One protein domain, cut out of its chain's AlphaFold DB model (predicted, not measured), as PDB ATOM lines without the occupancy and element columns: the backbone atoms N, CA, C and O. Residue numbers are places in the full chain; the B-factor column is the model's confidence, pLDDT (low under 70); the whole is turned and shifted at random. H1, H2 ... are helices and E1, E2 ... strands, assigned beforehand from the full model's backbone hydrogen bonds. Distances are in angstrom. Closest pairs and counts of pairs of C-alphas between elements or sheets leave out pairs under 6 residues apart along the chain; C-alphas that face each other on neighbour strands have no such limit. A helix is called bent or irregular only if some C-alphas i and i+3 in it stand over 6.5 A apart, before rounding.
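This is residues 48 to 202 of the 352 residues of the protein "Hypothetical protein" of Florenciella parvula (UniProt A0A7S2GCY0). A twisted sheet of five strands runs through the middle, with helices on both faces in three layers: H1 and H2 cover one face, H3 and H5 pack on the other, and H4 packs on the sheet near its edge strand E5. Beyond the end of E3, a small parallel pair, E4 and E6, continues from the large sheet. The printed part has 155 residues with five named helices and seven named strands, in the order E1 H1 E2 H2 E3 E4 E5 E6 H3 E7 H4 H5; the large sheet is mixed, in the order E1, E2, E3, E7, E5, and the class is mixed, helices and strands. The whole is compact, with a radius of gyration of the C-alphas of 15.3 A and spans of 45 by 31 by 26 A.

The large sheet begins at the edge strand E1, residues 60 to 64, which is parallel to E2, residues 85 to 90, with N 61 and O 85 within hydrogen-bond range at 2.9 A. E2 is parallel to E3, residues 109 to 115, with N 111 and O 86 at 2.8 A. E3 is parallel to E7, residues 164 to 170, at 30 degrees, with N 168 and O 114 at 2.8 A. E7 is antiparallel to the other edge strand, E5, residues 128 to 132, with N 167 and O 131 at 2.8 A. H1, residues 68 to 80, is on the sheet at a height of 10.0 A, over E1 and E2 and along the strands, at 5 degrees to E2 on the local plane. H2, residues 97 to 103, is on the same face at a height of 10.0 A over E3. H1 and H2 touch at a shallow tilt of 15 degrees, the same way, and their closest C-alphas, those of Ile 72 and Ala 99, are 5.2 A apart. E1, H1, E2 and E2, H2, E3 are strand-helix-strand units, two parallel neighbour strands with a helix between, each with a right-handed crossover. On the opposite face are H3, residues 145 to 154, and H5, residues 189 to 197, which only just touch, with 3 pairs of C-alphas within 8 A, and stand about perpendicular at 84 degrees; Glu 154 and Gln 190 have their closest C-alphas, 6.6 A apart. H4, residues 173 to 184, only just touches H5, with residues 179 to 183 alone and 3 pairs within 8 A, at a steep tilt of 47 degrees, opposite ways; the closest C-alphas, of Leu 182 and Glu 192, are 6.5 A apart. E3 runs on into E4, residues 117 to 119, at 81 degrees, and E4 is parallel to E6, residues 142 to 144, with N 119 and O 143 at 3.0 A. H2, H3, H4 and H5 have every O i to N i+4 pair within hydrogen-bond range, while H1 has 7 of 9.

E1 begins at C-alpha 60, (8.549, 19.640, 30.133). E3 and E7 measure 19.7 and 19.3 A from first to last C-alpha, and E2 16.7 A. H1 measures 19.5 A and is irregular, but only just: C-alphas 73 and 76 are 6.9 A apart. H4 measures 16.1 A and H3 14.2 A. H5 ends at C-alpha 197, (17.031, 9.416, 15.349).

The two C-alphas farthest apart, of Asp 53 and Gly 184, are 47.1 A apart. The printed part has no cut and no long link. Residues 48 to 59 hold no named element. The mean pLDDT of the printed part is 93.4, and no printed residue is under 70.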
ATOM      1  N   PRO A  48       1.180  31.918  21.906       83.44
ATOM      2  CA  PRO A  48       2.642  31.869  21.948       83.44
ATOM      3  C   PRO A  48       3.262  33.115  22.610       83.44
ATOM      4  O   PRO A  48       4.119  33.000  23.480       83.44
ATOM      5  N   SER A  49       2.731  34.310  22.332       83.62
ATOM      6  CA  SER A  49       3.204  35.561  22.944       83.62
ATOM      7  C   SER A  49       3.035  35.640  24.468       83.62
ATOM      8  O   SER A  49       3.725  36.425  25.108       83.62
ATOM      9  N   THR A  50       2.127  34.859  25.060       87.81
ATOM     10  CA  THR A  50       1.899  34.799  26.517       87.81
ATOM     11  C   THR A  50       2.398  33.490  27.128       87.81
ATOM     12  O   THR A  50       2.090  33.197  28.282       87.81
ATOM     13  N   ALA A  51       3.103  32.650  26.361       86.06
ATOM     14  CA  ALA A  51       3.533  31.330  26.818       86.06
ATOM     15  C   ALA A  51       4.534  31.418  27.979       86.06
ATOM     16  O   ALA A  51       4.476  30.599  28.893       86.06
ATOM     17  N   ALA A  52       5.388  32.449  27.981       85.88
ATOM     18  CA  ALA A  52       6.385  32.688  29.022       85.88
ATOM     19  C   ALA A  52       5.774  32.733  30.436       85.88
ATOM     20  O   ALA A  52       6.295  32.103  31.354       85.88
ATOM     21  N   ASP A  53       4.613  33.378  30.585       88.75
ATOM     22  CA  ASP A  53       3.901  33.515  31.864       88.75
ATOM     23  C   ASP A  53       3.295  32.192  32.366       88.75
ATOM     24  O   ASP A  53       2.732  32.130  33.459       88.75
ATOM     25  N   LYS A  54       3.334  31.136  31.545       91.44
ATOM     26  CA  LYS A  54       2.701  29.837  31.808       91.44
ATOM     27  C   LYS A  54       3.705  28.710  32.038       91.44
ATOM     28  O   LYS A  54       3.279  27.574  32.228       91.44
ATOM     29  N   PHE A  55       5.007  29.005  32.049       93.06
ATOM     30  CA  PHE A  55       6.041  28.009  32.340       93.06
ATOM     31  C   PHE A  55       6.254  27.747  33.837       93.06
ATOM     32  O   PHE A  55       6.967  26.809  34.189       93.06
ATOM     33  N   GLU A  56       5.640  28.524  34.732       90.25
ATOM     34  CA  GLU A  56       5.765  28.298  36.173       90.25
ATOM     35  C   GLU A  56       5.293  26.883  36.560       90.25
ATOM     36  O   GLU A  56       4.161  26.482  36.284       90.25
ATOM     37  N   GLY A  57       6.184  26.108  37.189       90.50
ATOM     38  CA  GLY A  57       5.917  24.721  37.588       90.50
ATOM     39  C   GLY A  57       5.897  23.707  36.434       90.50
ATOM     40  O   GLY A  57       5.510  22.557  36.649       90.50
ATOM     41  N   VAL A  58       6.300  24.100  35.220       94.81
ATOM     42  CA  VAL A  58       6.371  23.215  34.052       94.81
ATOM     43  C   VAL A  58       7.754  22.572  33.957       94.81
ATOM     44  O   VAL A  58       8.762  23.248  33.788       94.81
ATOM     45  N   ASN A  59       7.802  21.240  33.990       95.50
ATOM     46  CA  ASN A  59       9.061  20.494  33.850       95.50
ATOM     47  C   ASN A  59       9.406  20.168  32.391       95.50
ATOM     48  O   ASN A  59      10.571  19.939  32.062       95.50
ATOM     49  N   SER A  60       8.400  20.078  31.521       96.56
ATOM     50  CA  SER A  60       8.549  19.640  30.133       96.56
ATOM     51  C   SER A  60       7.650  20.451  29.215       96.56
ATOM     52  O   SER A  60       6.471  20.637  29.516       96.56
ATOM     53  N   TRP A  61       8.196  20.912  28.096       96.69
ATOM     54  CA  TRP A  61       7.494  21.761  27.141       96.69
ATOM     55  C   TRP A  61       7.477  21.117  25.755       96.69
ATOM     56  O   TRP A  61       8.521  20.771  25.211       96.69
ATOM     57  N   LEU A  62       6.276  20.965  25.191       96.56
ATOM     58  CA  LEU A  62       6.062  20.549  23.808       96.56
ATOM     59  C   LEU A  62       5.459  21.710  23.013       96.56
ATOM     60  O   LEU A  62       4.333  22.126  23.290       96.56
ATOM     61  N   ALA A  63       6.163  22.162  21.983       95.62
ATOM     62  CA  ALA A  63       5.638  23.081  20.982       95.62
ATOM     63  C   ALA A  63       5.423  22.322  19.669       95.62
ATOM     64  O   ALA A  63       6.377  21.895  19.025       95.62
ATOM     65  N   PHE A  64       4.167  22.108  19.275       95.00
ATOM     66  CA  PHE A  64       3.842  21.300  18.099       95.00
ATOM     67  C   PHE A  64       3.326  22.164  16.952       95.00
ATOM     68  O   PHE A  64       2.307  22.835  17.106       95.00
ATOM     69  N   ASN A  65       3.991  22.079  15.797       94.25
ATOM     70  CA  ASN A  65       3.693  22.882  14.614       94.25
ATOM     71  C   ASN A  65       3.676  24.391  14.928       94.25
ATOM     72  O   ASN A  65       2.745  25.102  14.548       94.25
ATOM     73  N   ALA A  66       4.668  24.835  15.699       90.44
ATOM     74  CA  ALA A  66       4.818  26.222  16.127       90.44
ATOM     75  C   ALA A  66       5.601  27.043  15.093       90.44
ATOM     76  O   ALA A  66       6.317  26.482  14.259       90.44
ATOM     77  N   ASP A  67       5.475  28.367  15.169       91.25
ATOM     78  CA  ASP A  67       6.286  29.274  14.364       91.25
ATOM     79  C   ASP A  67       7.757  29.226  14.832       91.25
ATOM     80  O   ASP A  67       8.010  29.266  16.042       91.25
ATOM     81  N   PRO A  68       8.738  29.152  13.915       89.88
ATOM     82  CA  PRO A  68      10.159  29.259  14.243       89.88
ATOM     83  C   PRO A  68      10.510  30.392  15.215       89.88
ATOM     84  O   PRO A  68      11.284  30.197  16.156       89.88
ATOM     85  N   ALA A  69       9.944  31.581  14.988       90.69
ATOM     86  CA  ALA A  69      10.254  32.778  15.759       90.69
ATOM     87  C   ALA A  69       9.763  32.652  17.205       90.69
ATOM     88  O   ALA A  69      10.445  33.102  18.128       90.69
ATOM     89  N   ASP A  70       8.625  31.985  17.408       91.56
ATOM     90  CA  ASP A  70       8.078  31.714  18.736       91.56
ATOM     91  C   ASP A  70       9.000  30.788  19.534       91.56
ATOM     92  O   ASP A  70       9.256  31.048  20.710       91.56
ATOM     93  N   ILE A  71       9.551  29.746  18.901       92.38
ATOM     94  CA  ILE A  71      10.481  28.822  19.565       92.38
ATOM     95  C   ILE A  71      11.723  29.569  20.048       92.38
ATOM     96  O   ILE A  71      12.057  29.510  21.232       92.38
ATOM     97  N   ILE A  72      12.374  30.316  19.152       90.19
ATOM     98  CA  ILE A  72      13.608  31.051  19.462       90.19
ATOM     99  C   ILE A  72      13.366  32.104  20.556       90.19
ATOM    100  O   ILE A  72      14.207  32.283  21.433       90.19
ATOM    101  N   ALA A  73      12.206  32.767  20.556       90.31
ATOM    102  CA  ALA A  73      11.867  33.759  21.575       90.31
ATOM    103  C   ALA A  73      11.547  33.143  22.953       90.31
ATOM    104  O   ALA A  73      11.765  33.786  23.980       90.31
ATOM    105  N   GLN A  74      11.018  31.917  22.996       93.38
ATOM    106  CA  GLN A  74      10.486  31.314  24.226       93.38
ATOM    107  C   GLN A  74      11.481  30.417  24.967       93.38
ATOM    108  O   GLN A  74      11.340  30.260  26.180       93.38
ATOM    109  N   VAL A  75      12.496  29.857  24.297       94.88
ATOM    110  CA  VAL A  75      13.463  28.939  24.938       94.88
ATOM    111  C   VAL A  75      14.176  29.554  26.144       94.88
ATOM    112  O   VAL A  75      14.326  28.884  27.164       94.88
ATOM    113  N   GLY A  76      14.535  30.841  26.082       92.88
ATOM    114  CA  GLY A  76      15.146  31.550  27.211       92.88
ATOM    115  C   GLY A  76      14.199  31.678  28.408       92.88
ATOM    116  O   GLY A  76      14.604  31.459  29.550       92.88
ATOM    117  N   ALA A  77      12.915  31.959  28.157       93.69
ATOM    118  CA  ALA A  77      11.895  32.033  29.203       93.69
ATOM    119  C   ALA A  77      11.604  30.653  29.816       93.69
ATOM    120  O   ALA A  77      11.515  30.532  31.036       93.69
ATOM    121  N   ALA A  78      11.521  29.607  28.989       95.06
ATOM    122  CA  ALA A  78      11.345  28.228  29.439       95.06
ATOM    123  C   ALA A  78      12.509  27.783  30.343       95.06
ATOM    124  O   ALA A  78      12.292  27.286  31.449       95.06
ATOM    125  N   LYS A  79      13.749  28.043  29.911       95.00
ATOM    126  CA  LYS A  79      14.966  27.805  30.699       95.00
ATOM    127  C   LYS A  79      14.938  28.564  32.028       95.00
ATOM    128  O   LYS A  79      15.172  27.964  33.073       95.00
ATOM    129  N   ALA A  80      14.610  29.859  32.012       93.69
ATOM    130  CA  ALA A  80      14.539  30.683  33.222       93.69
ATOM    131  C   ALA A  80      13.455  30.212  34.211       93.69
ATOM    132  O   ALA A  80      13.640  30.322  35.421       93.69
ATOM    133  N   ALA A  81      12.354  29.654  33.707       94.75
ATOM    134  CA  ALA A  81      11.277  29.081  34.511       94.75
ATOM    135  C   ALA A  81      11.586  27.674  35.066       94.75
ATOM    136  O   ALA A  81      10.810  27.148  35.862       94.75
ATOM    137  N   GLY A  82      12.715  27.067  34.679       94.62
ATOM    138  CA  GLY A  82      13.149  25.755  35.169       94.62
ATOM    139  C   GLY A  82      12.640  24.559  34.359       94.62
ATOM    140  O   GLY A  82      12.684  23.430  34.859       94.62
ATOM    141  N   VAL A  83      12.185  24.772  33.118       96.81
ATOM    142  CA  VAL A  83      11.842  23.681  32.192       96.81
ATOM    143  C   VAL A  83      13.091  22.838  31.923       96.81
ATOM    144  O   VAL A  83      14.144  23.371  31.586       96.81
ATOM    145  N   LYS A  84      12.975  21.512  32.057       95.81
ATOM    146  CA  LYS A  84      14.102  20.568  31.943       95.81
ATOM    147  C   LYS A  84      14.170  19.847  30.603       95.81
ATOM    148  O   LYS A  84      15.253  19.428  30.210       95.81
ATOM    149  N   ASN A  85      13.029  19.658  29.941       96.25
ATOM    150  CA  ASN A  85      12.954  18.970  28.656       96.25
ATOM    151  C   ASN A  85      12.090  19.763  27.667       96.25
ATOM    152  O   ASN A  85      10.944  20.093  27.981       96.25
ATOM    153  N   ILE A  86      12.631  20.075  26.494       97.31
ATOM    154  CA  ILE A  86      11.971  20.862  25.451       97.31
ATOM    155  C   ILE A  86      11.901  20.034  24.172       97.31
ATOM    156  O   ILE A  86      12.928  19.637  23.639       97.31
ATOM    157  N   VAL A  87      10.704  19.845  23.626       98.00
ATOM    158  CA  VAL A  87      10.516  19.279  22.288       98.00
ATOM    159  C   VAL A  87       9.782  20.299  21.429       98.00
ATOM    160  O   VAL A  87       8.686  20.735  21.783       98.00
ATOM    161  N   ALA A  88      10.358  20.675  20.289       97.38
ATOM    162  CA  ALA A  88       9.708  21.570  19.334       97.38
ATOM    163  C   ALA A  88       9.604  20.920  17.955       97.38
ATOM    164  O   ALA A  88      10.563  20.333  17.466       97.38
ATOM    165  N   VAL A  89       8.440  21.048  17.323       97.50
ATOM    166  CA  VAL A  89       8.162  20.573  15.965       97.50
ATOM    167  C   VAL A  89       7.775  21.765  15.107       97.50
ATOM    168  O   VAL A  89       6.792  22.446  15.409       97.50
ATOM    169  N   VAL A  90       8.519  21.993  14.032       95.81
ATOM    170  CA  VAL A  90       8.367  23.150  13.147       95.81
ATOM    171  C   VAL A  90       8.281  22.662  11.705       95.81
ATOM    172  O   VAL A  90       9.168  21.950  11.248       95.81
ATOM    173  N   SER A  91       7.219  23.033  10.986       93.81
ATOM    174  CA  SER A  91       6.938  22.574   9.613       93.81
ATOM    175  C   SER A  91       7.435  23.531   8.519       93.81
ATOM    176  O   SER A  91       6.879  23.597   7.422       93.81
ATOM    177  N   SER A  92       8.473  24.305   8.826       87.12
ATOM    178  CA  SER A  92       9.091  25.282   7.931       87.12
ATOM    179  C   SER A  92      10.615  25.196   7.993       87.12
ATOM    180  O   SER A  92      11.188  24.500   8.833       87.12
ATOM    181  N   ASP A  93      11.285  25.882   7.066       84.75
ATOM    182  CA  ASP A  93      12.734  26.037   7.120       84.75
ATOM    183  C   ASP A  93      13.122  26.951   8.289       84.75
ATOM    184  O   ASP A  93      12.671  28.096   8.362       84.75
ATOM    185  N   VAL A  94      13.922  26.429   9.216       88.06
ATOM    186  CA  VAL A  94      14.390  27.134  10.408       88.06
ATOM    187  C   VAL A  94      15.808  26.692  10.743       88.06
ATOM    188  O   VAL A  94      16.130  25.503  10.709       88.06
ATOM    189  N   ASP A  95      16.633  27.671  11.105       89.81
ATOM    190  CA  ASP A  95      17.896  27.453  11.798       89.81
ATOM    191  C   ASP A  95      17.647  27.478  13.313       89.81
ATOM    192  O   ASP A  95      17.253  28.503  13.877       89.81
ATOM    193  N   PHE A  96      17.855  26.337  13.970       93.00
ATOM    194  CA  PHE A  96      17.722  26.217  15.421       93.00
ATOM    195  C   PHE A  96      18.968  26.685  16.183       93.00
ATOM    196  O   PHE A  96      18.897  26.802  17.406       93.00
ATOM    197  N   GLY A  97      20.066  27.024  15.500       93.06
ATOM    198  CA  GLY A  97      21.335  27.420  16.112       93.06
ATOM    199  C   GLY A  97      21.217  28.475  17.224       93.06
ATOM    200  O   GLY A  97      21.824  28.290  18.280       93.06
ATOM    201  N   PRO A  98      20.409  29.547  17.079       93.31
ATOM    202  CA  PRO A  98      20.186  30.510  18.161       93.31
ATOM    203  C   PRO A  98      19.538  29.897  19.412       93.31
ATOM    204  O   PRO A  98      19.934  30.214  20.533       93.31
ATOM    205  N   ALA A  99      18.561  29.003  19.233       94.06
ATOM    206  CA  ALA A  99      17.891  28.325  20.338       94.06
ATOM    207  C   ALA A  99      18.803  27.280  21.000       94.06
ATOM    208  O   ALA A  99      18.852  27.186  22.225       94.06
ATOM    209  N   GLU A 100      19.572  26.533  20.204       94.75
ATOM    210  CA  GLU A 100      20.574  25.582  20.700       94.75
ATOM    211  C   GLU A 100      21.676  26.293  21.495       94.75
ATOM    212  O   GLU A 100      22.071  25.825  22.564       94.75
ATOM    213  N   ALA A 101      22.137  27.454  21.022       94.31
ATOM    214  CA  ALA A 101      23.126  28.272  21.716       94.31
ATOM    215  C   ALA A 101      22.613  28.787  23.070       94.31
ATOM    216  O   ALA A 101      23.365  28.779  24.043       94.31
ATOM    217  N   GLU A 102      21.339  29.181  23.158       94.31
ATOM    218  CA  GLU A 102      20.714  29.615  24.416       94.31
ATOM    219  C   GLU A 102      20.609  28.468  25.437       94.31
ATOM    220  O   GLU A 102      20.765  28.674  26.644       94.31
ATOM    221  N   LEU A 103      20.370  27.241  24.969       95.19
ATOM    222  CA  LEU A 103      20.235  26.058  25.824       95.19
ATOM    223  C   LEU A 103      21.571  25.373  26.132       95.19
ATOM    224  O   LEU A 103      21.631  24.516  27.021       95.19
ATOM    225  N   LYS A 104      22.653  25.757  25.457       93.12
ATOM    226  CA  LYS A 104      23.987  25.204  25.686       93.12
ATOM    227  C   LYS A 104      24.415  25.377  27.147       93.12
ATOM    228  O   LYS A 104      24.219  26.432  27.745       93.12
ATOM    229  N   ASP A 105      24.966  24.311  27.728       89.88
ATOM    230  CA  ASP A 105      25.456  24.248  29.115       89.88
ATOM    231  C   ASP A 105      24.406  24.592  30.197       89.88
ATOM    232  O   ASP A 105      24.739  24.766  31.367       89.88
ATOM    233  N   SER A 106      23.115  24.653  29.839       92.12
ATOM    234  CA  SER A 106      22.026  24.972  30.774       92.12
ATOM    235  C   SER A 106      21.525  23.769  31.580       92.12
ATOM    236  O   SER A 106      20.775  23.938  32.539       92.12
ATOM    237  N   GLY A 107      21.907  22.550  31.181       92.00
ATOM    238  CA  GLY A 107      21.356  21.302  31.717       92.00
ATOM    239  C   GLY A 107      19.938  20.976  31.225       92.00
ATOM    240  O   GLY A 107      19.374  19.971  31.652       92.00
ATOM    241  N   VAL A 108      19.364  21.799  30.339       95.81
ATOM    242  CA  VAL A 108      18.073  21.544  29.686       95.81
ATOM    243  C   VAL A 108      18.279  20.601  28.503       95.81
ATOM    244  O   VAL A 108      19.045  20.897  27.586       95.81
ATOM    245  N   THR A 109      17.566  19.478  28.502       96.69
ATOM    246  CA  THR A 109      17.506  18.572  27.353       96.69
ATOM    247  C   THR A 109      16.567  19.161  26.310       96.69
ATOM    248  O   THR A 109      15.453  19.565  26.638       96.69
ATOM    249  N   TYR A 110      16.988  19.200  25.051       97.00
ATOM    250  CA  TYR A 110      16.136  19.660  23.958       97.00
ATOM    251  C   TYR A 110      16.104  18.671  22.798       97.00
ATOM    252  O   TYR A 110      17.068  17.947  22.558       97.00
ATOM    253  N   THR A 111      15.006  18.692  22.055       97.75
ATOM    254  CA  THR A 111      14.866  18.028  20.766       97.75
ATOM    255  C   THR A 111      14.127  18.955  19.811       97.75
ATOM    256  O   THR A 111      12.967  19.307  20.043       97.75
ATOM    257  N   PHE A 112      14.779  19.342  18.720       97.25
ATOM    258  CA  PHE A 112      14.176  20.195  17.702       97.25
ATOM    259  C   PHE A 112      13.940  19.413  16.415       97.25
ATOM    260  O   PHE A 112      14.846  18.808  15.850       97.25
ATOM    261  N   ILE A 113      12.695  19.407  15.955       97.25
ATOM    262  CA  ILE A 113      12.256  18.613  14.816       97.25
ATOM    263  C   ILE A 113      11.811  19.565  13.717       97.25
ATOM    264  O   ILE A 113      10.777  20.229  13.828       97.25
ATOM    265  N   ARG A 114      12.579  19.602  12.632       96.00
ATOM    266  CA  ARG A 114      12.201  20.288  11.399       96.00
ATOM    267  C   ARG A 114      11.434  19.313  10.514       96.00
ATOM    268  O   ARG A 114      12.000  18.328  10.055       96.00
ATOM    269  N   THR A 115      10.159  19.554  10.252       96.00
ATOM    270  CA  THR A 115       9.335  18.650   9.444       96.00
ATOM    271  C   THR A 115       8.996  19.239   8.088       96.00
ATOM    272  O   THR A 115       8.939  20.455   7.917       96.00
ATOM    273  N   GLY A 116       8.683  18.363   7.135       92.38
ATOM    274  CA  GLY A 116       7.891  18.752   5.972       92.38
ATOM    275  C   GLY A 116       6.476  19.215   6.349       92.38
ATOM    276  O   GLY A 116       6.119  19.303   7.531       92.38
ATOM    277  N   ALA A 117       5.634  19.454   5.344       94.81
ATOM    278  CA  ALA A 117       4.235  19.801   5.564       94.81
ATOM    279  C   ALA A 117       3.514  18.690   6.349       94.81
ATOM    280  O   ALA A 117       3.584  17.508   6.002       94.81
ATOM    281  N   ILE A 118       2.805  19.067   7.416       96.19
ATOM    282  CA  ILE A 118       2.071  18.117   8.257       96.19
ATOM    283  C   ILE A 118       0.680  17.892   7.662       96.19
ATOM    284  O   ILE A 118      -0.194  18.759   7.747       96.19
ATOM    285  N   VAL A 119       0.452  16.706   7.103       95.88
ATOM    286  CA  VAL A 119      -0.827  16.325   6.481       95.88
ATOM    287  C   VAL A 119      -1.628  15.385   7.372       95.88
ATOM    288  O   VAL A 119      -1.080  14.655   8.197       95.88
ATOM    289  N   ASP A 120      -2.948  15.378   7.213       94.75
ATOM    290  CA  ASP A 120      -3.804  14.404   7.891       94.75
ATOM    291  C   ASP A 120      -3.462  12.968   7.463       94.75
ATOM    292  O   ASP A 120      -3.370  12.659   6.277       94.75
ATOM    293  N   GLY A 121      -3.280  12.074   8.434       93.25
ATOM    294  CA  GLY A 121      -2.941  10.677   8.179       93.25
ATOM    295  C   GLY A 121      -2.621   9.922   9.463       93.25
ATOM    296  O   GLY A 121      -2.228  10.535  10.455       93.25
ATOM    297  N   LYS A 122      -2.797   8.596   9.428       91.50
ATOM    298  CA  LYS A 122      -2.554   7.707  10.572       91.50
ATOM    299  C   LYS A 122      -1.083   7.315  10.688       91.50
ATOM    300  O   LYS A 122      -0.405   7.141   9.671       91.50
ATOM    301  N   GLU A 123      -0.643   7.094  11.924       90.31
ATOM    302  CA  GLU A 123       0.658   6.496  12.249       90.31
ATOM    303  C   GLU A 123       0.822   5.152  11.516       90.31
ATOM    304  O   GLU A 123      -0.145   4.399  11.359       90.31
ATOM    305  N   GLY A 124       2.035   4.863  11.041       87.12
ATOM    306  CA  GLY A 124       2.383   3.588  10.407       87.12
ATOM    307  C   GLY A 124       1.883   3.410   8.970       87.12
ATOM    308  O   GLY A 124       2.158   2.373   8.368       87.12
ATOM    309  N   THR A 125       1.182   4.402   8.405       89.44
ATOM    310  CA  THR A 125       0.715   4.360   7.005       89.44
ATOM    311  C   THR A 125       1.881   4.486   6.024       89.44
ATOM    312  O   THR A 125       1.960   3.727   5.065       89.44
ATOM    313  N   ASN A 126       2.788   5.430   6.283       92.75
ATOM    314  CA  ASN A 126       3.986   5.663   5.482       92.75
ATOM    315  C   ASN A 126       5.229   5.351   6.331       92.75
ATOM    316  O   ASN A 126       5.183   5.522   7.554       92.75
ATOM    317  N   PRO A 127       6.341   4.896   5.724       94.62
ATOM    318  CA  PRO A 127       7.626   4.894   6.414       94.62
ATOM    319  C   PRO A 127       8.006   6.335   6.780       94.62
ATOM    320  O   PRO A 127       7.573   7.281   6.123       94.62
ATOM    321  N   PHE A 128       8.822   6.505   7.812       95.25
ATOM    322  CA  PHE A 128       9.338   7.805   8.234       95.25
ATOM    323  C   PHE A 128      10.866   7.778   8.205       95.25
ATOM    324  O   PHE A 128      11.473   6.709   8.297       95.25
ATOM    325  N   VAL A 129      11.474   8.953   8.074       94.94
ATOM    326  CA  VAL A 129      12.925   9.143   8.105       94.94
ATOM    327  C   VAL A 129      13.253  10.307   9.022       94.94
ATOM    328  O   VAL A 129      12.649  11.374   8.905       94.94
ATOM    329  N   CYS A 130      14.242  10.090   9.887       95.00
ATOM    330  CA  CYS A 130      14.925  11.144  10.622       95.00
ATOM    331  C   CYS A 130      16.283  11.397   9.954       95.00
ATOM    332  O   CYS A 130      17.020  10.448   9.692       95.00
ATOM    333  N   GLY A 131      16.595  12.653   9.650       92.44
ATOM    334  CA  GLY A 131      17.827  13.053   8.963       92.44
ATOM    335  C   GLY A 131      18.511  14.228   9.651       92.44
ATOM    336  O   GLY A 131      17.942  14.853  10.542       92.44
ATOM    337  N   GLU A 132      19.737  14.545   9.255       91.00
ATOM    338  CA  GLU A 132      20.451  15.702   9.799       91.00
ATOM    339  C   GLU A 132      19.850  17.020   9.297       91.00
ATOM    340  O   GLU A 132      19.480  17.136   8.128       91.00
ATOM    341  N   ILE A 133      19.816  18.048  10.153       89.62
ATOM    342  CA  ILE A 133      19.366  19.398   9.762       89.62
ATOM    343  C   ILE A 133      20.160  19.934   8.565       89.62
ATOM    344  O   ILE A 133      19.570  20.552   7.681       89.62
ATOM    345  N   ALA A 134      21.467  19.655   8.509       86.06
ATOM    346  CA  ALA A 134      22.353  20.107   7.437       86.06
ATOM    347  C   ALA A 134      21.970  19.551   6.054       86.06
ATOM    348  O   ALA A 134      22.170  20.228   5.048       86.06
ATOM    349  N   THR A 135      21.388  18.350   6.000       84.25
ATOM    350  CA  THR A 135      20.902  17.733   4.756       84.25
ATOM    351  C   THR A 135      19.635  18.421   4.240       84.25
ATOM    352  O   THR A 135      19.364  18.409   3.039       84.25
ATOM    353  N   GLY A 136      18.874  19.056   5.136       85.38
ATOM    354  CA  GLY A 136      17.623  19.727   4.813       85.38
ATOM    355  C   GLY A 136      16.469  18.763   4.514       85.38
ATOM    356  O   GLY A 136      16.561  17.546   4.670       85.38
ATOM    357  N   LEU A 137      15.338  19.338   4.106       88.62
ATOM    358  CA  LEU A 137      14.136  18.605   3.706       88.62
ATOM    359  C   LEU A 137      14.040  18.521   2.180       88.62
ATOM    360  O   LEU A 137      14.481  19.430   1.476       88.62
ATOM    361  N   GLY A 138      13.399  17.467   1.668       84.06
ATOM    362  CA  GLY A 138      12.999  17.429   0.261       84.06
ATOM    363  C   GLY A 138      12.018  18.562  -0.074       84.06
ATOM    364  O   GLY A 138      11.257  18.999   0.788       84.06
ATOM    365  N   ALA A 139      12.008  19.021  -1.329       81.69
ATOM    366  CA  ALA A 139      11.151  20.131  -1.769       81.69
ATOM    367  C   ALA A 139       9.653  19.891  -1.480       81.69
ATOM    368  O   ALA A 139       8.952  20.813  -1.076       81.69
ATOM    369  N   ASP A 140       9.206  18.637  -1.599       87.00
ATOM    370  CA  ASP A 140       7.837  18.192  -1.310       87.00
ATOM    371  C   ASP A 140       7.775  17.323  -0.044       87.00
ATOM    372  O   ASP A 140       6.989  16.377   0.050       87.00
ATOM    373  N   ALA A 141       8.648  17.592   0.931       92.69
ATOM    374  CA  ALA A 141       8.667  16.847   2.180       92.69
ATOM    375  C   ALA A 141       7.313  16.960   2.889       92.69
ATOM    376  O   ALA A 141       6.794  18.048   3.143       92.69
ATOM    377  N   VAL A 142       6.764  15.808   3.259       95.19
ATOM    378  CA  VAL A 142       5.487  15.681   3.958       95.19
ATOM    379  C   VAL A 142       5.655  14.683   5.092       95.19
ATOM    380  O   VAL A 142       6.389  13.709   4.949       95.19
ATOM    381  N   VAL A 143       4.950  14.889   6.200       96.19
ATOM    382  CA  VAL A 143       4.808  13.898   7.272       96.19
ATOM    383  C   VAL A 143       3.342  13.783   7.675       96.19
ATOM    384  O   VAL A 143       2.606  14.772   7.697       96.19
ATOM    385  N   THR A 144       2.882  12.573   7.984       96.12
ATOM    386  CA  THR A 144       1.527  12.387   8.514       96.12
ATOM    387  C   THR A 144       1.435  12.892   9.954       96.12
ATOM    388  O   THR A 144       2.349  12.719  10.761       96.12
ATOM    389  N   ARG A 145       0.311  13.525  10.303       94.94
ATOM    390  CA  ARG A 145       0.120  14.172  11.606       94.94
ATOM    391  C   ARG A 145       0.279  13.203  12.768       94.94
ATOM    392  O   ARG A 145       0.978  13.540  13.717       94.94
ATOM    393  N   ASP A 146      -0.342  12.028  12.704       94.62
ATOM    394  CA  ASP A 146      -0.259  11.055  13.796       94.62
ATOM    395  C   ASP A 146       1.178  10.534  13.978       94.62
ATOM    396  O   ASP A 146       1.597  10.299  15.108       94.62
ATOM    397  N   GLU A 147       1.955  10.436  12.894       96.31
ATOM    398  CA  GLU A 147       3.371  10.056  12.934       96.31
ATOM    399  C   GLU A 147       4.228  11.151  13.580       96.31
ATOM    400  O   GLU A 147       4.972  10.885  14.521       96.31
ATOM    401  N   ALA A 148       4.060  12.408  13.155       96.94
ATOM    402  CA  ALA A 148       4.747  13.547  13.760       96.94
ATOM    403  C   ALA A 148       4.397  13.703  15.250       96.94
ATOM    404  O   ALA A 148       5.277  13.944  16.074       96.94
ATOM    405  N   VAL A 149       3.122  13.525  15.615       95.50
ATOM    406  CA  VAL A 149       2.667  13.544  17.015       95.50
ATOM    407  C   VAL A 149       3.299  12.404  17.805       95.50
ATOM    408  O   VAL A 149       3.699  12.622  18.952       95.50
ATOM    409  N   ARG A 150       3.385  11.202  17.223       96.00
ATOM    410  CA  ARG A 150       3.997  10.054  17.888       96.00
ATOM    411  C   ARG A 150       5.471  10.304  18.157       96.00
ATOM    412  O   ARG A 150       5.882  10.225  19.308       96.00
ATOM    413  N   ILE A 151       6.234  10.652  17.125       97.00
ATOM    414  CA  ILE A 151       7.678  10.879  17.227       97.00
ATOM    415  C   ILE A 151       7.978  12.005  18.218       97.00
ATOM    416  O   ILE A 151       8.809  11.823  19.103       97.00
ATOM    417  N   ALA A 152       7.254  13.125  18.149       97.50
ATOM    418  CA  ALA A 152       7.443  14.237  19.078       97.50
ATOM    419  C   ALA A 152       7.172  13.849  20.541       97.50
ATOM    420  O   ALA A 152       7.900  14.267  21.435       97.50
ATOM    421  N   ALA A 153       6.143  13.038  20.802       96.19
ATOM    422  CA  ALA A 153       5.866  12.556  22.152       96.19
ATOM    423  C   ALA A 153       6.946  11.580  22.652       96.19
ATOM    424  O   ALA A 153       7.388  11.693  23.793       96.19
ATOM    425  N   GLU A 154       7.406  10.668  21.793       96.44
ATOM    426  CA  GLU A 154       8.436   9.679  22.137       96.44
ATOM    427  C   GLU A 154       9.808  10.319  22.394       96.44
ATOM    428  O   GLU A 154      10.584   9.788  23.183       96.44
ATOM    429  N   CYS A 155      10.099  11.492  21.817       97.00
ATOM    430  CA  CYS A 155      11.343  12.228  22.084       97.00
ATOM    431  C   CYS A 155      11.520  12.609  23.564       97.00
ATOM    432  O   CYS A 155      12.649  12.758  24.016       97.00
ATOM    433  N   PHE A 156      10.441  12.698  24.351       95.31
ATOM    434  CA  PHE A 156      10.562  12.872  25.804       95.31
ATOM    435  C   PHE A 156      11.131  11.638  26.519       95.31
ATOM    436  O   PHE A 156      11.666  11.778  27.617       95.31
ATOM    437  N   MET A 157      10.987  10.451  25.924       94.25
ATOM    438  CA  MET A 157      11.380   9.162  26.505       94.25
ATOM    439  C   MET A 157      12.676   8.607  25.903       94.25
ATOM    440  O   MET A 157      13.302   7.731  26.493       94.25
ATOM    441  N   ILE A 158      13.068   9.084  24.721       94.38
ATOM    442  CA  ILE A 158      14.227   8.590  23.979       94.38
ATOM    443  C   ILE A 158      15.458   9.433  24.317       94.38
ATOM    444  O   ILE A 158      15.568  10.587  23.911       94.38
ATOM    445  N   GLU A 159      16.436   8.828  24.988       90.44
ATOM    446  CA  GLU A 159      17.687   9.506  25.356       90.44
ATOM    447  C   GLU A 159      18.483   9.975  24.131       90.44
ATOM    448  O   GLU A 159      19.026  11.077  24.130       90.44
ATOM    449  N   SER A 160      18.495   9.185  23.049       89.81
ATOM    450  CA  SER A 160      19.225   9.517  21.817       89.81
ATOM    451  C   SER A 160      18.665  10.727  21.063       89.81
ATOM    452  O   SER A 160      19.310  11.181  20.116       89.81
ATOM    453  N   ALA A 161      17.490  11.234  21.456       93.88
ATOM    454  CA  ALA A 161      16.883  12.455  20.935       93.88
ATOM    455  C   ALA A 161      17.323  13.713  21.702       93.88
ATOM    456  O   ALA A 161      17.146  14.826  21.203       93.88
ATOM    457  N   GLY A 162      17.893  13.552  22.900       94.25
ATOM    458  CA  GLY A 162      18.341  14.662  23.728       94.25
ATOM    459  C   GLY A 162      19.540  15.392  23.125       94.25
ATOM    460  O   GLY A 162      20.517  14.775  22.709       94.25
ATOM    461  N   GLY A 163      19.464  16.722  23.098       94.38
ATOM    462  CA  GLY A 163      20.508  17.595  22.563       94.38
ATOM    463  C   GLY A 163      20.640  17.535  21.042       94.38
ATOM    464  O   GLY A 163      21.730  17.778  20.531       94.38
ATOM    465  N   LYS A 164      19.572  17.162  20.324       94.62
ATOM    466  CA  LYS A 164      19.590  17.035  18.864       94.62
ATOM    467  C   LYS A 164      18.554  17.913  18.186       94.62
ATOM    468  O   LYS A 164      17.398  17.979  18.604       94.62
ATOM    469  N   ALA A 165      18.954  18.460  17.046       95.38
ATOM    470  CA  ALA A 165      18.046  18.921  16.015       95.38
ATOM    471  C   ALA A 165      18.109  17.972  14.807       95.38
ATOM    472  O   ALA A 165      19.195  17.580  14.375       95.38
ATOM    473  N   PHE A 166      16.957  17.581  14.259       95.50
ATOM    474  CA  PHE A 166      16.882  16.681  13.103       95.50
ATOM    475  C   PHE A 166      15.681  16.986  12.200       95.50
ATOM    476  O   PHE A 166      14.711  17.632  12.601       95.50
ATOM    477  N   THR A 167      15.744  16.517  10.956       95.81
ATOM    478  CA  THR A 167      14.646  16.605   9.992       95.81
ATOM    479  C   THR A 167      13.733  15.391  10.082       95.81
ATOM    480  O   THR A 167      14.238  14.279  10.205       95.81
ATOM    481  N   LEU A 168      12.424  15.562   9.914       96.19
ATOM    482  CA  LEU A 168      11.452  14.469   9.849       96.19
ATOM    483  C   LEU A 168      10.550  14.592   8.612       96.19
ATOM    484  O   LEU A 168       9.899  15.612   8.381       96.19
ATOM    485  N   GLN A 169      10.473  13.511   7.842       95.56
ATOM    486  CA  GLN A 169       9.622  13.398   6.658       95.56
ATOM    487  C   GLN A 169       9.210  11.943   6.413       95.56
ATOM    488  O   GLN A 169       9.767  11.014   7.004       95.56
ATOM    489  N   ASN A 170       8.237  11.737   5.530       95.06
ATOM    490  CA  ASN A 170       7.925  10.420   4.997       95.06
ATOM    491  C   ASN A 170       9.149   9.863   4.258       95.06
ATOM    492  O   ASN A 170       9.834  10.574   3.525       95.06
ATOM    493  N   GLY A 171       9.407   8.580   4.472       92.56
ATOM    494  CA  GLY A 171      10.481   7.841   3.836       92.56
ATOM    495  C   GLY A 171      10.102   7.235   2.493       92.56
ATOM    496  O   GLY A 171       8.945   7.248   2.074       92.56
ATOM    497  N   ASP A 172      11.101   6.641   1.859       92.12
ATOM    498  CA  ASP A 172      10.989   5.881   0.622       92.12
ATOM    499  C   ASP A 172      10.989   4.359   0.890       92.12
ATOM    500  O   ASP A 172      10.786   3.881   2.014       92.12
ATOM    501  N   GLU A 173      11.222   3.573  -0.160       93.50
ATOM    502  CA  GLU A 173      11.322   2.115  -0.073       93.50
ATOM    503  C   GLU A 173      12.485   1.646   0.812       93.50
ATOM    504  O   GLU A 173      12.350   0.629   1.498       93.50
ATOM    505  N   LYS A 174      13.598   2.393   0.870       93.38
ATOM    506  CA  LYS A 174      14.749   2.057   1.722       93.38
ATOM    507  C   LYS A 174      14.403   2.249   3.189       93.38
ATOM    508  O   LYS A 174      14.649   1.356   3.999       93.38
ATOM    509  N   ALA A 175      13.753   3.364   3.519       94.00
ATOM    510  CA  ALA A 175      13.220   3.593   4.857       94.00
ATOM    511  C   ALA A 175      12.205   2.508   5.250       94.00
ATOM    512  O   ALA A 175      12.222   2.004   6.372       94.00
ATOM    513  N   MET A 176      11.348   2.083   4.315       94.88
ATOM    514  CA  MET A 176      10.419   0.979   4.558       94.88
ATOM    515  C   MET A 176      11.140  -0.350   4.818       94.88
ATOM    516  O   MET A 176      10.747  -1.075   5.733       94.88
ATOM    517  N   ALA A 177      12.163  -0.684   4.028       95.12
ATOM    518  CA  ALA A 177      12.959  -1.896   4.208       95.12
ATOM    519  C   ALA A 177      13.668  -1.899   5.568       95.12
ATOM    520  O   ALA A 177      13.598  -2.891   6.294       95.12
ATOM    521  N   TYR A 178      14.243  -0.763   5.956       96.19
ATOM    522  CA  TYR A 178      14.878  -0.581   7.255       96.19
ATOM    523  C   TYR A 178      13.897  -0.770   8.421       96.19
ATOM    524  O   TYR A 178      14.130  -1.584   9.313       96.19
ATOM    525  N   LEU A 179      12.742  -0.096   8.390       95.81
ATOM    526  CA  LEU A 179      11.725  -0.250   9.437       95.81
ATOM    527  C   LEU A 179      11.177  -1.686   9.496       95.81
ATOM    528  O   LEU A 179      10.883  -2.194  10.576       95.81
ATOM    529  N   LYS A 180      11.068  -2.379   8.353       95.31
ATOM    530  CA  LYS A 180      10.715  -3.808   8.312       95.31
ATOM    531  C   LYS A 180      11.795  -4.691   8.944       95.31
ATOM    532  O   LYS A 180      11.420  -5.617   9.658       95.31
ATOM    533  N   LYS A 181      13.088  -4.404   8.728       95.75
ATOM    534  CA  LYS A 181      14.209  -5.100   9.390       95.75
ATOM    535  C   LYS A 181      14.066  -4.999  10.910       95.75
ATOM    536  O   LYS A 181      13.976  -6.028  11.571       95.75
ATOM    537  N   LEU A 182      13.903  -3.784  11.440       96.19
ATOM    538  CA  LEU A 182      13.736  -3.558  12.883       96.19
ATOM    539  C   LEU A 182      12.523  -4.306  13.462       96.19
ATOM    540  O   LEU A 182      12.616  -4.937  14.514       96.19
ATOM    541  N   ARG A 183      11.387  -4.309  12.756       95.06
ATOM    542  CA  ARG A 183      10.200  -5.083  13.169       95.06
ATOM    543  C   ARG A 183      10.440  -6.586  13.143       95.06
ATOM    544  O   ARG A 183       9.952  -7.289  14.023       95.06
ATOM    545  N   GLY A 184      11.175  -7.074  12.145       95.88
ATOM    546  CA  GLY A 184      11.585  -8.475  12.047       95.88
ATOM    547  C   GLY A 184      12.481  -8.906  13.210       95.88
ATOM    548  O   GLY A 184      12.376 -10.036  13.674       95.88
ATOM    549  N   GLU A 185      13.285  -7.983  13.738       95.69
ATOM    550  CA  GLU A 185      14.099  -8.162  14.947       95.69
ATOM    551  C   GLU A 185      13.292  -8.027  16.254       95.69
ATOM    552  O   GLU A 185      13.848  -8.149  17.346       95.69
ATOM    553  N   GLY A 186      11.980  -7.775  16.173       96.25
ATOM    554  CA  GLY A 186      11.103  -7.621  17.333       96.25
ATOM    555  C   GLY A 186      11.219  -6.267  18.035       96.25
ATOM    556  O   GLY A 186      10.747  -6.138  19.166       96.25
ATOM    557  N   LYS A 187      11.825  -5.259  17.392       96.25
ATOM    558  CA  LYS A 187      11.912  -3.903  17.945       96.25
ATOM    559  C   LYS A 187      10.531  -3.274  18.057       96.25
ATOM    560  O   LYS A 187       9.711  -3.334  17.140       96.25
ATOM    561  N   SER A 188      10.279  -2.660  19.204       94.62
ATOM    562  CA  SER A 188       9.082  -1.870  19.447       94.62
ATOM    563  C   SER A 188       9.084  -0.593  18.605       94.62
ATOM    564  O   SER A 188      10.117  -0.121  18.134       94.62
ATOM    565  N   ARG A 189       7.914   0.034  18.468       92.94
ATOM    566  CA  ARG A 189       7.787   1.295  17.725       92.94
ATOM    567  C   ARG A 189       8.643   2.424  18.310       92.94
ATOM    568  O   ARG A 189       9.168   3.237  17.562       92.94
ATOM    569  N   GLN A 190       8.788   2.465  19.633       94.19
ATOM    570  CA  GLN A 190       9.653   3.433  20.306       94.19
ATOM    571  C   GLN A 190      11.126   3.194  19.952       94.19
ATOM    572  O   GLN A 190      11.844   4.140  19.639       94.19
ATOM    573  N   GLU A 191      11.560   1.929  19.918       95.50
ATOM    574  CA  GLU A 191      12.908   1.570  19.475       95.50
ATOM    575  C   GLU A 191      13.127   1.905  17.994       95.50
ATOM    576  O   GLU A 191      14.179   2.442  17.662       95.50
ATOM    577  N   GLU A 192      12.147   1.677  17.107       95.62
ATOM    578  CA  GLU A 192      12.239   2.104  15.699       95.62
ATOM    579  C   GLU A 192      12.562   3.601  15.578       95.62
ATOM    580  O   GLU A 192      13.442   3.991  14.811       95.62
ATOM    581  N   ILE A 193      11.875   4.441  16.361       96.25
ATOM    582  CA  ILE A 193      12.092   5.894  16.382       96.25
ATOM    583  C   ILE A 193      13.475   6.222  16.953       96.25
ATOM    584  O   ILE A 193      14.193   7.045  16.388       96.25
ATOM    585  N   MET A 194      13.880   5.549  18.032       96.31
ATOM    586  CA  MET A 194      15.196   5.724  18.647       96.31
ATOM    587  C   MET A 194      16.336   5.433  17.665       96.31
ATOM    588  O   MET A 194      17.262   6.240  17.560       96.31
ATOM    589  N   TYR A 195      16.270   4.313  16.937       95.56
ATOM    590  CA  TYR A 195      17.280   3.950  15.942       95.56
ATOM    591  C   TYR A 195      17.265   4.890  14.731       95.56
ATOM    592  O   TYR A 195      18.325   5.260  14.227       95.56
ATOM    593  N   ALA A 196      16.083   5.343  14.300       94.75
ATOM    594  CA  ALA A 196      15.973   6.334  13.234       94.75
ATOM    595  C   ALA A 196      16.639   7.669  13.618       94.75
ATOM    596  O   ALA A 196      17.422   8.202  12.838       94.75
ATOM    597  N   ILE A 197      16.398   8.183  14.832       95.19
ATOM    598  CA  ILE A 197      17.031   9.416  15.349       95.19
ATOM    599  C   ILE A 197      18.545   9.234  15.573       95.19
ATOM    600  O   ILE A 197      19.318  10.196  15.521       95.19
ATOM    601  N   ALA A 198      18.992   8.005  15.835       93.31
ATOM    602  CA  ALA A 198      20.409   7.680  15.957       93.31
ATOM    603  C   ALA A 198      21.150   7.627  14.607       93.31
ATOM    604  O   ALA A 198      22.374   7.592  14.619       93.31
ATOM    605  N   GLY A 199      20.442   7.664  13.470       90.06
ATOM    606  CA  GLY A 199      21.045   7.608  12.134       90.06
ATOM    607  C   GLY A 199      21.144   6.200  11.537       90.06
ATOM    608  O   GLY A 199      21.755   6.027  10.484       90.06
ATOM    609  N   GLY A 200      20.501   5.195  12.142       89.69
ATOM    610  CA  GLY A 200      20.642   3.793  11.729       89.69
ATOM    611  C   GLY A 200      20.140   3.471  10.312       89.69
ATOM    612  O   GLY A 200      20.519   2.447   9.749       89.69
ATOM    613  N   LEU A 201      19.335   4.345   9.689       90.94
ATOM    614  CA  LEU A 201      18.982   4.205   8.271       90.94
ATOM    615  C   LEU A 201      20.205   4.385   7.359       90.94
ATOM    616  O   LEU A 201      20.328   3.667   6.371       90.94
ATOM    617  N   GLY A 202      21.097   5.330   7.676       89.44
ATOM    618  CA  GLY A 202      22.325   5.544   6.911       89.44
ATOM    619  C   GLY A 202      23.225   4.312   6.967       89.44
ATOM    620  O   GLY A 202      23.641   3.809   5.928       89.44
TER     621      GLY A 202